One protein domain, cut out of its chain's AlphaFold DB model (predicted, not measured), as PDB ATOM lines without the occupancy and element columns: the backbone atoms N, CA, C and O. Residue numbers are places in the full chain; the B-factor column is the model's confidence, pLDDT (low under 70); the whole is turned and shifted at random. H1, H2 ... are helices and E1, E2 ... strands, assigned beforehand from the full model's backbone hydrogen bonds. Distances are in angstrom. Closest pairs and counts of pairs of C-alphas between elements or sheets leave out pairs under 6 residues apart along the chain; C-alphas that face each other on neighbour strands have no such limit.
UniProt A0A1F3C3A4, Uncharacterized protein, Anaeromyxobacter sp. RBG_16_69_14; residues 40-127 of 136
ATOM      1  N   SER A  40      77.473 141.585 368.802       94.56
ATOM      2  CA  SER A  40      78.708 142.182 368.293       94.56
ATOM      3  C   SER A  40      79.890 141.849 369.186       94.56
ATOM      4  O   SER A  40      79.779 141.917 370.409       94.56
ATOM      5  N   ILE A  41      81.029 141.590 368.558       94.88
ATOM      6  CA  ILE A  41      82.335 141.673 369.202       94.88
ATOM      7  C   ILE A  41      82.822 143.122 369.012       94.88
ATOM      8  O   ILE A  41      82.684 143.643 367.900       94.88
ATOM      9  N   PRO A  42      83.320 143.805 370.060       94.50
ATOM     10  CA  PRO A  42      83.856 145.159 369.931       94.50
ATOM     11  C   PRO A  42      84.953 145.243 368.864       94.50
ATOM     12  O   PRO A  42      85.764 144.330 368.734       94.50
ATOM     13  N   GLY A  43      85.000 146.342 368.109       90.94
ATOM     14  CA  GLY A  43      86.009 146.522 367.056       90.94
ATOM     15  C   GLY A  43      87.440 146.638 367.589       90.94
ATOM     16  O   GLY A  43      88.386 146.433 366.839       90.94
ATOM     17  N   ASP A  44      87.589 146.942 368.876       92.75
ATOM     18  CA  ASP A  44      88.832 147.003 369.645       92.75
ATOM     19  C   ASP A  44      89.041 145.764 370.537       92.75
ATOM     20  O   ASP A  44      89.917 145.763 371.404       92.75
ATOM     21  N   ALA A  45      88.253 144.698 370.341       94.88
ATOM     22  CA  ALA A  45      88.432 143.452 371.072       94.88
ATOM     23  C   ALA A  45      89.839 142.892 370.844       94.88
ATOM     24  O   ALA A  45      90.371 142.929 369.735       94.88
ATOM     25  N   THR A  46      90.427 142.343 371.904       94.31
ATOM     26  CA  THR A  46      91.725 141.672 371.833       94.31
ATOM     27  C   THR A  46      91.542 140.165 371.791       94.31
ATOM     28  O   THR A  46      90.650 139.611 372.435       94.31
ATOM     29  N   ASP A  47      92.381 139.509 371.005       93.44
ATOM     30  CA  ASP A  47      92.412 138.070 370.838       93.44
ATOM     31  C   ASP A  47      93.454 137.408 371.758       93.44
ATOM     32  O   ASP A  47      94.240 138.067 372.448       93.44
ATOM     33  N   GLN A  48      93.449 136.074 371.790       93.44
ATOM     34  CA  GLN A  48      94.344 135.277 372.635       93.44
ATOM     35  C   GLN A  48      95.671 134.907 371.948       93.44
ATOM     36  O   GLN A  48      96.379 134.029 372.436       93.44
ATOM     37  N   SER A  49      96.041 135.566 370.840       90.12
ATOM     38  CA  SER A  49      97.248 135.216 370.068       90.12
ATOM     39  C   SER A  49      98.562 135.412 370.836       90.12
ATOM     40  O   SER A  49      99.582 134.822 370.482       90.12
ATOM     41  N   GLY A  50      98.558 136.264 371.866       89.31
ATOM     42  CA  GLY A  50      99.756 136.663 372.608       89.31
ATOM     43  C   GLY A  50     100.632 137.690 371.880       89.31
ATOM     44  O   GLY A  50     101.694 138.054 372.389       89.31
ATOM     45  N   LEU A  51     100.205 138.187 370.712       89.50
ATOM     46  CA  LEU A  51     100.921 139.233 369.988       89.50
ATOM     47  C   LEU A  51     100.883 140.552 370.774       89.50
ATOM     48  O   LEU A  51      99.832 141.015 371.202       89.50
ATOM     49  N   ALA A  52     102.042 141.179 370.954       92.38
ATOM     50  CA  ALA A  52     102.177 142.393 371.757       92.38
ATOM     51  C   ALA A  52     102.678 143.578 370.928       92.38
ATOM     52  O   ALA A  52     103.412 143.400 369.958       92.38
ATOM     53  N   GLY A  53     102.360 144.801 371.346       94.88
ATOM     54  CA  GLY A  53     102.776 146.031 370.663       94.88
ATOM     55  C   GLY A  53     101.833 146.441 369.534       94.88
ATOM     56  O   GLY A  53     100.719 145.927 369.429       94.88
ATOM     57  N   LEU A  54     102.293 147.380 368.712       96.62
ATOM     58  CA  LEU A  54     101.515 147.995 367.636       96.62
ATOM     59  C   LEU A  54     101.951 147.460 366.268       96.62
ATOM     60  O   LEU A  54     103.073 146.963 366.119       96.62
ATOM     61  N   LEU A  55     101.052 147.549 365.295       94.19
ATOM     62  CA  LEU A  55     101.355 147.382 363.877       94.19
ATOM     63  C   LEU A  55     102.138 148.594 363.347       94.19
ATOM     64  O   LEU A  55     102.388 149.563 364.068       94.19
ATOM     65  N   GLU A  56     102.562 148.540 362.083       94.81
ATOM     66  CA  GLU A  56     103.350 149.605 361.453       94.81
ATOM     67  C   GLU A  56     102.592 150.929 361.278       94.81
ATOM     68  O   GLU A  56     103.220 151.958 361.032       94.81
ATOM     69  N   ASP A  57     101.267 150.922 361.445       94.06
ATOM     70  CA  ASP A  57     100.444 152.133 361.505       94.06
ATOM     71  C   ASP A  57     100.648 152.942 362.802       94.06
ATOM     72  O   ASP A  57     100.232 154.098 362.889       94.06
ATOM     73  N   GLY A  58     101.308 152.356 363.806       95.62
ATOM     74  CA  GLY A  58     101.616 152.998 365.079       95.62
ATOM     75  C   GLY A  58     100.406 153.234 365.984       95.62
ATOM     76  O   GLY A  58     100.544 153.960 366.970       95.62
ATOM     77  N   VAL A  59      99.244 152.646 365.684       94.94
ATOM     78  CA  VAL A  59      98.006 152.840 366.462       94.94
ATOM     79  C   VAL A  59      97.253 151.545 366.747       94.94
ATOM     80  O   VAL A  59      96.633 151.446 367.805       94.94
ATOM     81  N   THR A  60      97.321 150.541 365.872       94.69
ATOM     82  CA  THR A  60      96.553 149.302 366.024       94.69
ATOM     83  C   THR A  60      97.353 148.245 366.794       94.69
ATOM     84  O   THR A  60      98.451 147.873 366.371       94.69
ATOM     85  N   PRO A  61      96.841 147.716 367.923       95.56
ATOM     86  CA  PRO A  61      97.447 146.586 368.620       95.56
ATOM     87  C   PRO A  61      97.510 145.324 367.753       95.56
ATOM     88  O   PRO A  61      96.553 144.973 367.067       95.56
ATOM     89  N   ARG A  62      98.616 144.575 367.833       93.81
ATOM     90  CA  ARG A  62      98.810 143.355 367.019       93.81
ATOM     91  C   ARG A  62      97.841 142.215 367.353       93.81
ATOM     92  O   ARG A  62      97.530 141.397 366.483       93.81
ATOM     93  N   ASN A  63      97.373 142.164 368.598       94.25
ATOM     94  CA  ASN A  63      96.343 141.238 369.068       94.25
ATOM     95  C   ASN A  63      94.929 141.823 368.994       94.25
ATOM     96  O   ASN A  63      94.013 141.218 369.540       94.25
ATOM     97  N   GLN A  64      94.713 142.987 368.375       94.81
ATOM     98  CA  GLN A  64      93.350 143.421 368.081       94.81
ATOM     99  C   GLN A  64      92.741 142.439 367.076       94.81
ATOM    100  O   GLN A  64      93.374 142.118 366.067       94.81
ATOM    101  N   ALA A  65      91.540 141.943 367.364       92.75
ATOM    102  CA  ALA A  65      90.827 141.028 366.489       92.75
ATOM    103  C   ALA A  65      90.518 141.706 365.144       92.75
ATOM    104  O   ALA A  65      90.095 142.863 365.098       92.75
ATOM    105  N   GLY A  66      90.736 140.982 364.048       88.81
ATOM    106  CA  GLY A  66      90.374 141.438 362.714       88.81
ATOM    107  C   GLY A  66      88.858 141.461 362.509       88.81
ATOM    108  O   GLY A  66      88.100 140.826 363.243       88.81
ATOM    109  N   GLY A  67      88.407 142.183 361.480       87.75
ATOM    110  CA  GLY A  67      87.002 142.148 361.074       87.75
ATOM    111  C   GLY A  67      86.586 140.743 360.629       87.75
ATOM    112  O   GLY A  67      87.395 140.002 360.087       87.75
ATOM    113  N   PHE A  68      85.324 140.369 360.830       87.00
ATOM    114  CA  PHE A  68      84.773 139.104 360.331       87.00
ATOM    115  C   PHE A  68      83.930 139.400 359.089       87.00
ATOM    116  O   PHE A  68      82.972 140.166 359.185       87.00
ATOM    117  N   GLY A  69      84.253 138.817 357.933       71.62
ATOM    118  CA  GLY A  69      83.559 139.191 356.690       71.62
ATOM    119  C   GLY A  69      83.569 138.144 355.586       71.62
ATOM    120  O   GLY A  69      82.527 137.893 354.983       71.62
ATOM    121  N   SER A  70      84.703 137.481 355.362       78.12
ATOM    122  CA  SER A  70      84.869 136.620 354.179       78.12
ATOM    123  C   SER A  70      84.953 135.120 354.478       78.12
ATOM    124  O   SER A  70      84.721 134.311 353.581       78.12
ATOM    125  N   ALA A  71      85.235 134.721 355.721       88.56
ATOM    126  CA  ALA A  71      85.316 133.314 356.097       88.56
ATOM    127  C   ALA A  71      84.759 133.082 357.504       88.56
ATOM    128  O   ALA A  71      85.346 133.507 358.498       88.56
ATOM    129  N   ILE A  72      83.628 132.379 357.574       93.88
ATOM    130  CA  ILE A  72      83.068 131.821 358.804       93.88
ATOM    131  C   ILE A  72      82.446 130.455 358.502       93.88
ATOM    132  O   ILE A  72      81.750 130.286 357.501       93.88
ATOM    133  N   ALA A  73      82.692 129.474 359.365       95.19
ATOM    134  CA  ALA A  73      82.158 128.126 359.234       95.19
ATOM    135  C   ALA A  73      81.706 127.585 360.592       95.19
ATOM    136  O   ALA A  73      82.372 127.787 361.603       95.19
ATOM    137  N   TYR A  74      80.586 126.865 360.614       95.31
ATOM    138  CA  TYR A  74      80.173 126.112 361.796       95.31
ATOM    139  C   TYR A  74      81.160 124.967 362.048       95.31
ATOM    140  O   TYR A  74      81.429 124.170 361.151       95.31
ATOM    141  N   ALA A  75      81.673 124.854 363.275       94.50
ATOM    142  CA  ALA A  75      82.703 123.876 363.633       94.50
ATOM    143  C   ALA A  75      82.169 122.435 363.767       94.50
ATOM    144  O   ALA A  75      82.924 121.517 364.078       94.50
ATOM    145  N   GLY A  76      80.861 122.221 363.585       94.88
ATOM    146  CA  GLY A  76      80.224 120.915 363.772       94.88
ATOM    147  C   GLY A  76      79.861 120.603 365.227       94.88
ATOM    148  O   GLY A  76      79.308 119.537 365.497       94.88
ATOM    149  N   TYR A  77      80.126 121.525 366.160       93.31
ATOM    150  CA  TYR A  77      79.878 121.332 367.585       93.31
ATOM    151  C   TYR A  77      79.208 122.543 368.243       93.31
ATOM    152  O   TYR A  77      79.760 123.642 368.258       93.31
ATOM    153  N   ARG A  78      78.047 122.298 368.867       94.19
ATOM    154  CA  ARG A  78      77.273 123.268 369.660       94.19
ATOM    155  C   ARG A  78      77.054 124.595 368.923       94.19
ATOM    156  O   ARG A  78      76.360 124.631 367.918       94.19
ATOM    157  N   ASP A  79      77.598 125.672 369.466       95.56
ATOM    158  CA  ASP A  79      77.510 127.054 369.023       95.56
ATOM    159  C   ASP A  79      78.890 127.596 368.620       95.56
ATOM    160  O   ASP A  79      79.107 128.805 368.622       95.56
ATOM    161  N   LEU A  80      79.827 126.700 368.282       96.19
ATOM    162  CA  LEU A  80      81.180 127.060 367.878       96.19
ATOM    163  C   LEU A  80      81.286 127.259 366.369       96.19
ATOM    164  O   LEU A  80      80.847 126.433 365.564       96.19
ATOM    165  N   TYR A  81      81.955 128.341 366.010       95.56
ATOM    166  CA  TYR A  81      82.277 128.726 364.650       95.56
ATOM    167  C   TYR A  81      83.775 128.988 364.548       95.56
ATOM    168  O   TYR A  81      84.415 129.384 365.521       95.56
ATOM    169  N   VAL A  82      84.327 128.777 363.361       94.62
ATOM    170  CA  VAL A  82      85.685 129.184 363.012       94.62
ATOM    171  C   VAL A  82      85.586 130.325 362.017       94.62
ATOM    172  O   VAL A  82      84.857 130.202 361.033       94.62
ATOM    173  N   ALA A  83      86.297 131.419 362.265       94.25
ATOM    174  CA  ALA A  83      86.373 132.556 361.353       94.25
ATOM    175  C   ALA A  83      87.822 132.994 361.140       94.25
ATOM    176  O   ALA A  83      88.674 132.722 361.983       94.25
ATOM    177  N   THR A  84      88.093 133.694 360.042       91.81
ATOM    178  CA  THR A  84      89.380 134.371 359.825       91.81
ATOM    179  C   THR A  84      89.157 135.879 359.676       91.81
ATOM    180  O   THR A  84      88.054 136.299 359.299       91.81
ATOM    181  N   PRO A  85      90.178 136.698 359.973       90.44
ATOM    182  CA  PRO A  85      90.190 138.115 359.650       90.44
ATOM    183  C   PRO A  85      89.827 138.364 358.185       90.44
ATOM    184  O   PRO A  85      90.344 137.720 357.271       90.44
ATOM    185  N   ASP A  86      88.956 139.335 357.956       87.88
ATOM    186  CA  ASP A  86      88.677 139.908 356.650       87.88
ATOM    187  C   ASP A  86      89.597 141.106 356.436       87.88
ATOM    188  O   ASP A  86      89.312 142.217 356.883       87.88
ATOM    189  N   ARG A  87      90.714 140.848 355.744       84.00
ATOM    190  CA  ARG A  87      91.782 141.820 355.450       84.00
ATOM    191  C   ARG A  87      92.464 142.365 356.721       84.00
ATOM    192  O   ARG A  87      92.095 142.062 357.851       84.00
ATOM    193  N   GLY A  88      93.527 143.141 356.518       85.81
ATOM    194  CA  GLY A  88      94.185 143.902 357.584       85.81
ATOM    195  C   GLY A  88      93.521 145.264 357.825       85.81
ATOM    196  O   GLY A  88      92.621 145.656 357.073       85.81
ATOM    197  N   PRO A  89      93.977 146.028 358.835       88.94
ATOM    198  CA  PRO A  89      93.497 147.383 359.090       88.94
ATOM    199  C   PRO A  89      93.524 148.269 357.844       88.94
ATOM    200  O   PRO A  89      94.393 148.132 356.976       88.94
ATOM    201  N   ALA A  90      92.542 149.174 357.773       89.38
ATOM    202  CA  ALA A  90      92.350 150.094 356.656       89.38
ATOM    203  C   ALA A  90      92.420 149.379 355.293       89.38
ATOM    204  O   ALA A  90      93.195 149.752 354.414       89.38
ATOM    205  N   ASP A  91      91.607 148.330 355.148       86.88
ATOM    206  CA  ASP A  91      91.444 147.546 353.921       86.88
ATOM    207  C   ASP A  91      92.717 146.823 353.438       86.88
ATOM    208  O   ASP A  91      92.962 146.672 352.243       86.88
ATOM    209  N   GLY A  92      93.549 146.370 354.381       88.25
ATOM    210  CA  GLY A  92      94.804 145.673 354.086       88.25
ATOM    211  C   GLY A  92      95.981 146.591 353.756       88.25
ATOM    212  O   GLY A  92      96.987 146.119 353.233       88.25
ATOM    213  N   THR A  93      95.887 147.888 354.067       90.81
ATOM    214  CA  THR A  93      97.028 148.819 353.947       90.81
ATOM    215  C   THR A  93      98.061 148.641 355.059       90.81
ATOM    216  O   THR A  93      99.198 149.080 354.901       90.81
ATOM    217  N   THR A  94      97.678 147.981 356.154       92.00
ATOM    218  CA  THR A  94      98.562 147.592 357.256       92.00
ATOM    219  C   THR A  94      98.701 146.073 357.285       92.00
ATOM    220  O   THR A  94      97.709 145.341 357.198       92.00
ATOM    221  N   SER A  95      99.935 145.602 357.409       90.00
ATOM    222  CA  SER A  95     100.310 144.199 357.519       90.00
ATOM    223  C   SER A  95      99.641 143.601 358.741       90.00
ATOM    224  O   SER A  95      99.843 144.052 359.863       90.00
ATOM    225  N   TYR A  96      98.852 142.558 358.537       89.62
ATOM    226  CA  TYR A  96      98.140 141.889 359.612       89.62
ATOM    227  C   TYR A  96      98.404 140.395 359.525       89.62
ATOM    228  O   TYR A  96      98.210 139.790 358.472       89.62
ATOM    229  N   VAL A  97      98.902 139.810 360.616       88.06
ATOM    230  CA  VAL A  97      99.185 138.373 360.653       88.06
ATOM    231  C   VAL A  97      97.861 137.623 360.645       88.06
ATOM    232  O   VAL A  97      97.069 137.771 361.579       88.06
ATOM    233  N   ASP A  98      97.630 136.851 359.588       86.69
ATOM    234  CA  ASP A  98      96.428 136.037 359.444       86.69
ATOM    235  C   ASP A  98      96.389 134.923 360.499       86.69
ATOM    236  O   ASP A  98      97.421 134.373 360.880       86.69
ATOM    237  N   ARG A  99      95.191 134.614 360.996       89.12
ATOM    238  CA  ARG A  99      94.944 133.626 362.056       89.12
ATOM    239  C   ARG A  99      93.495 133.163 362.002       89.12
ATOM    240  O   ARG A  99      92.670 133.763 361.323       89.12
ATOM    241  N   PHE A 100      93.155 132.117 362.742       91.62
ATOM    242  CA  PHE A 100      91.760 131.714 362.891       91.62
ATOM    243  C   PHE A 100      91.256 131.951 364.310       91.62
ATOM    244  O   PHE A 100      91.990 131.817 365.286       91.62
ATOM    245  N   TYR A 101      89.976 132.277 364.408       93.69
ATOM    246  CA  TYR A 101      89.261 132.507 365.650       93.69
ATOM    247  C   TYR A 101      88.261 131.387 365.869       93.69
ATOM    248  O   TYR A 101      87.434 131.115 364.999       93.69
ATOM    249  N   THR A 102      88.286 130.787 367.053       95.31
ATOM    250  CA  THR A 102      87.151 130.036 367.577       95.31
ATOM    251  C   THR A 102      86.190 131.034 368.206       95.31
ATOM    252  O   THR A 102      86.516 131.690 369.197       95.31
ATOM    253  N   ILE A 103      85.002 131.154 367.624       95.81
ATOM    254  CA  ILE A 103      83.951 132.061 368.072       95.81
ATOM    255  C   ILE A 103      82.807 131.226 368.629       95.81
ATOM    256  O   ILE A 103      82.246 130.384 367.928       95.81
ATOM    257  N   GLN A 104      82.440 131.474 369.879       97.00
ATOM    258  CA  GLN A 104      81.187 130.981 370.430       97.00
ATOM    259  C   GLN A 104      80.080 131.982 370.103       97.00
ATOM    260  O   GLN A 104      80.208 133.160 370.421       97.00
ATOM    261  N   VAL A 105      78.995 131.531 369.473       96.56
ATOM    262  CA  VAL A 105      77.818 132.356 369.167       96.56
ATOM    263  C   VAL A 105      76.637 131.850 369.988       96.56
ATOM    264  O   VAL A 105      75.757 131.148 369.488       96.56
ATOM    265  N   ALA A 106      76.624 132.202 371.273       96.31
ATOM    266  CA  ALA A 106      75.581 131.754 372.184       96.31
ATOM    267  C   ALA A 106      74.245 132.433 371.849       96.31
ATOM    268  O   ALA A 106      74.165 133.660 371.732       96.31
ATOM    269  N   VAL A 107      73.188 131.630 371.718       95.06
ATOM    270  CA  VAL A 107      71.820 132.109 371.499       95.06
ATOM    271  C   VAL A 107      70.959 131.728 372.695       95.06
ATOM    272  O   VAL A 107      70.692 130.550 372.935       95.06
ATOM    273  N   GLU A 108      70.493 132.722 373.445       93.88
ATOM    274  CA  GLU A 108      69.664 132.507 374.632       93.88
ATOM    275  C   GLU A 108      68.225 132.943 374.365       93.88
ATOM    276  O   GLU A 108      67.972 134.028 373.841       93.88
ATOM    277  N   LYS A 109      67.255 132.118 374.766       92.81
ATOM    278  CA  LYS A 109      65.833 132.457 374.671       92.81
ATOM    279  C   LYS A 109      65.372 133.186 375.933       92.81
ATOM    280  O   LYS A 109      65.419 132.643 377.035       92.81
ATOM    281  N   GLY A 110      64.873 134.406 375.767       88.00
ATOM    282  CA  GLY A 110      64.280 135.203 376.833       88.00
ATOM    283  C   GLY A 110      62.921 134.664 377.287       88.00
ATOM    284  O   GLY A 110      62.163 134.081 376.510       88.00
ATOM    285  N   ARG A 111      62.571 134.919 378.556       84.50
ATOM    286  CA  ARG A 111      61.315 134.448 379.180       84.50
ATOM    287  C   ARG A 111      60.045 134.923 378.466       84.50
ATOM    288  O   ARG A 111      59.029 134.244 378.530       84.50
ATOM    289  N   THR A 112      60.105 136.071 377.799       85.25
ATOM    290  CA  THR A 112      58.978 136.703 377.096       85.25
ATOM    291  C   THR A 112      58.963 136.429 375.588       85.25
ATOM    292  O   THR A 112      58.132 136.993 374.886       85.25
ATOM    293  N   GLY A 113      59.840 135.549 375.080       79.38
ATOM    294  CA  GLY A 113      59.778 135.069 373.692       79.38
ATOM    295  C   GLY A 113      60.750 135.702 372.685       79.38
ATOM    296  O   GLY A 113      60.590 135.456 371.496       79.38
ATOM    297  N   GLY A 114      61.760 136.459 373.125       88.19
ATOM    298  CA  GLY A 114      62.857 136.946 372.267       88.19
ATOM    299  C   GLY A 114      64.123 136.083 372.343       88.19
ATOM    300  O   GLY A 114      64.216 135.212 373.208       88.19
ATOM    301  N   TYR A 115      65.107 136.354 371.482       94.12
ATOM    302  CA  TYR A 115      66.449 135.767 371.564       94.12
ATOM    303  C   TYR A 115      67.504 136.855 371.776       94.12
ATOM    304  O   TYR A 115      67.372 137.961 371.256       94.12
ATOM    305  N   SER A 116      68.554 136.539 372.528       94.12
ATOM    306  CA  SER A 116      69.791 137.318 372.564       94.12
ATOM    307  C   SER A 116      70.909 136.512 371.912       94.12
ATOM    308  O   SER A 116      70.955 135.289 372.046       94.12
ATOM    309  N   VAL A 117      71.787 137.198 371.181       96.62
ATOM    310  CA  VAL A 117      72.947 136.600 370.514       96.62
ATOM    311  C   VAL A 117      74.199 137.210 371.128       96.62
ATOM    312  O   VAL A 117      74.344 138.431 371.147       96.62
ATOM    313  N   LYS A 118      75.084 136.369 371.658       96.56
ATOM    314  CA  LYS A 118      76.311 136.784 372.344       96.56
ATOM    315  C   LYS A 118      77.516 136.120 371.675       96.56
ATOM    316  O   LYS A 118      77.836 134.982 372.015       96.56
ATOM    317  N   PRO A 119      78.133 136.783 370.684       96.19
ATOM    318  CA  PRO A 119      79.369 136.305 370.089       96.19
ATOM    319  C   PRO A 119      80.562 136.612 371.004       96.19
ATOM    320  O   PRO A 119      80.694 137.730 371.499       96.19
ATOM    321  N   GLU A 120      81.444 135.635 371.188       95.94
ATOM    322  CA  GLU A 120      82.677 135.761 371.967       95.94
ATOM    323  C   GLU A 120      83.818 135.005 371.278       95.94
ATOM    324  O   GLU A 120      83.644 133.862 370.851       95.94
ATOM    325  N   ILE A 121      84.998 135.626 371.180       95.25
ATOM    326  CA  ILE A 121      86.219 134.935 370.747       95.25
ATOM    327  C   ILE A 121      86.711 134.100 371.928       95.25
ATOM    328  O   ILE A 121      87.223 134.645 372.904       95.25
ATOM    329  N   THR A 122      86.570 132.780 371.844       95.12
ATOM    330  CA  THR A 122      86.941 131.854 372.928       95.12
ATOM    331  C   THR A 122      88.313 131.223 372.727       95.12
ATOM    332  O   THR A 122      88.888 130.679 373.669       95.12
ATOM    333  N   GLY A 123      88.865 131.311 371.517       92.38
ATOM    334  CA  GLY A 123      90.200 130.819 371.233       92.38
ATOM    335  C   GLY A 123      90.793 131.458 369.993       92.38
ATOM    336  O   GLY A 123      90.125 131.613 368.976       92.38
ATOM    337  N   THR A 124      92.073 131.777 370.087       91.06
ATOM    338  CA  THR A 124      92.905 132.197 368.966       91.06
ATOM    339  C   THR A 124      94.214 131.457 369.146       91.06
ATOM    340  O   THR A 124      94.923 131.739 370.116       91.06
ATOM    341  N   PRO A 125      94.524 130.454 368.315       74.12
ATOM    342  CA  PRO A 125      95.823 129.822 368.394       74.12
ATOM    343  C   PRO A 125      96.885 130.887 368.160       74.12
ATOM    344  O   PRO A 125      96.824 131.635 367.186       74.12
ATOM    345  N   GLY A 126      97.819 130.992 369.096       59.62
ATOM    346  CA  GLY A 126      98.915 131.933 368.964       59.62
ATOM    347  C   GLY A 126      99.883 131.497 367.873       59.62
ATOM    348  O   GLY A 126     100.147 130.306 367.703       59.62
ATOM    349  N   ASP A 127     100.518 132.474 367.234       50.69
ATOM    350  CA  ASP A 127     101.737 132.294 366.439       50.69
ATOM    351  C   ASP A 127     102.947 131.995 367.334       50.69
ATOM    352  O   ASP A 127     104.053 132.485 367.100       50.69
TER     353      ASP A 127
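Overview. This is residues 40 to 127 of the 136 residues of an uncharacterized protein of Anaeromyxobacter sp. RBG_16_69_14 (UniProt A0A1F3C3A4). With little regular structure, this is a strongly twisted sheet whose E3-E4 hairpin reaches one end of the long axis, while residues 40 to 67, with no named element, loop out to the other. The 88 printed residues, mostly strand, under half in named elements, run E1, E2, H1, E3, E4; the sheet's order is E1 - E2 - E3 - E4, all antiparallel. It is only just compact, close to loose, with a radius of gyration of the C-alphas of 14.5 A, spanning 48 by 25 by 22 A.

Arrangement. Past residue 67, find the hairpin of E1, residues 68 to 74, and E2, residues 80 to 85; N 73 and O 82, 2.8 A apart, are within hydrogen-bond range. H1, residues 89 to 92, is not on the sheet and is too short for an O i to N i+4 pair. E3, residues 101 to 109, is antiparallel to E2 at 133 degrees, with N 81 and O 103 2.8 A apart. E4, residues 115 to 123, makes a hairpin with E3, with N 104 and O 120 2.8 A apart. Edge strands E1 and E4 are apart.

Along the chain. Find C-alpha 68 at (84.773, 139.104, 360.331), where E1 begins. E3 runs 25.1 A; E4 runs 24.3 A to C-alpha 123 at (90.200, 130.819, 371.233).

Size, cuts and confidence. The C-alphas farthest apart, of Glu 56 and Thr 112, are 48.8 A apart. The printed part has no cut; look for pLDDT under 70 at residues 126 to 127.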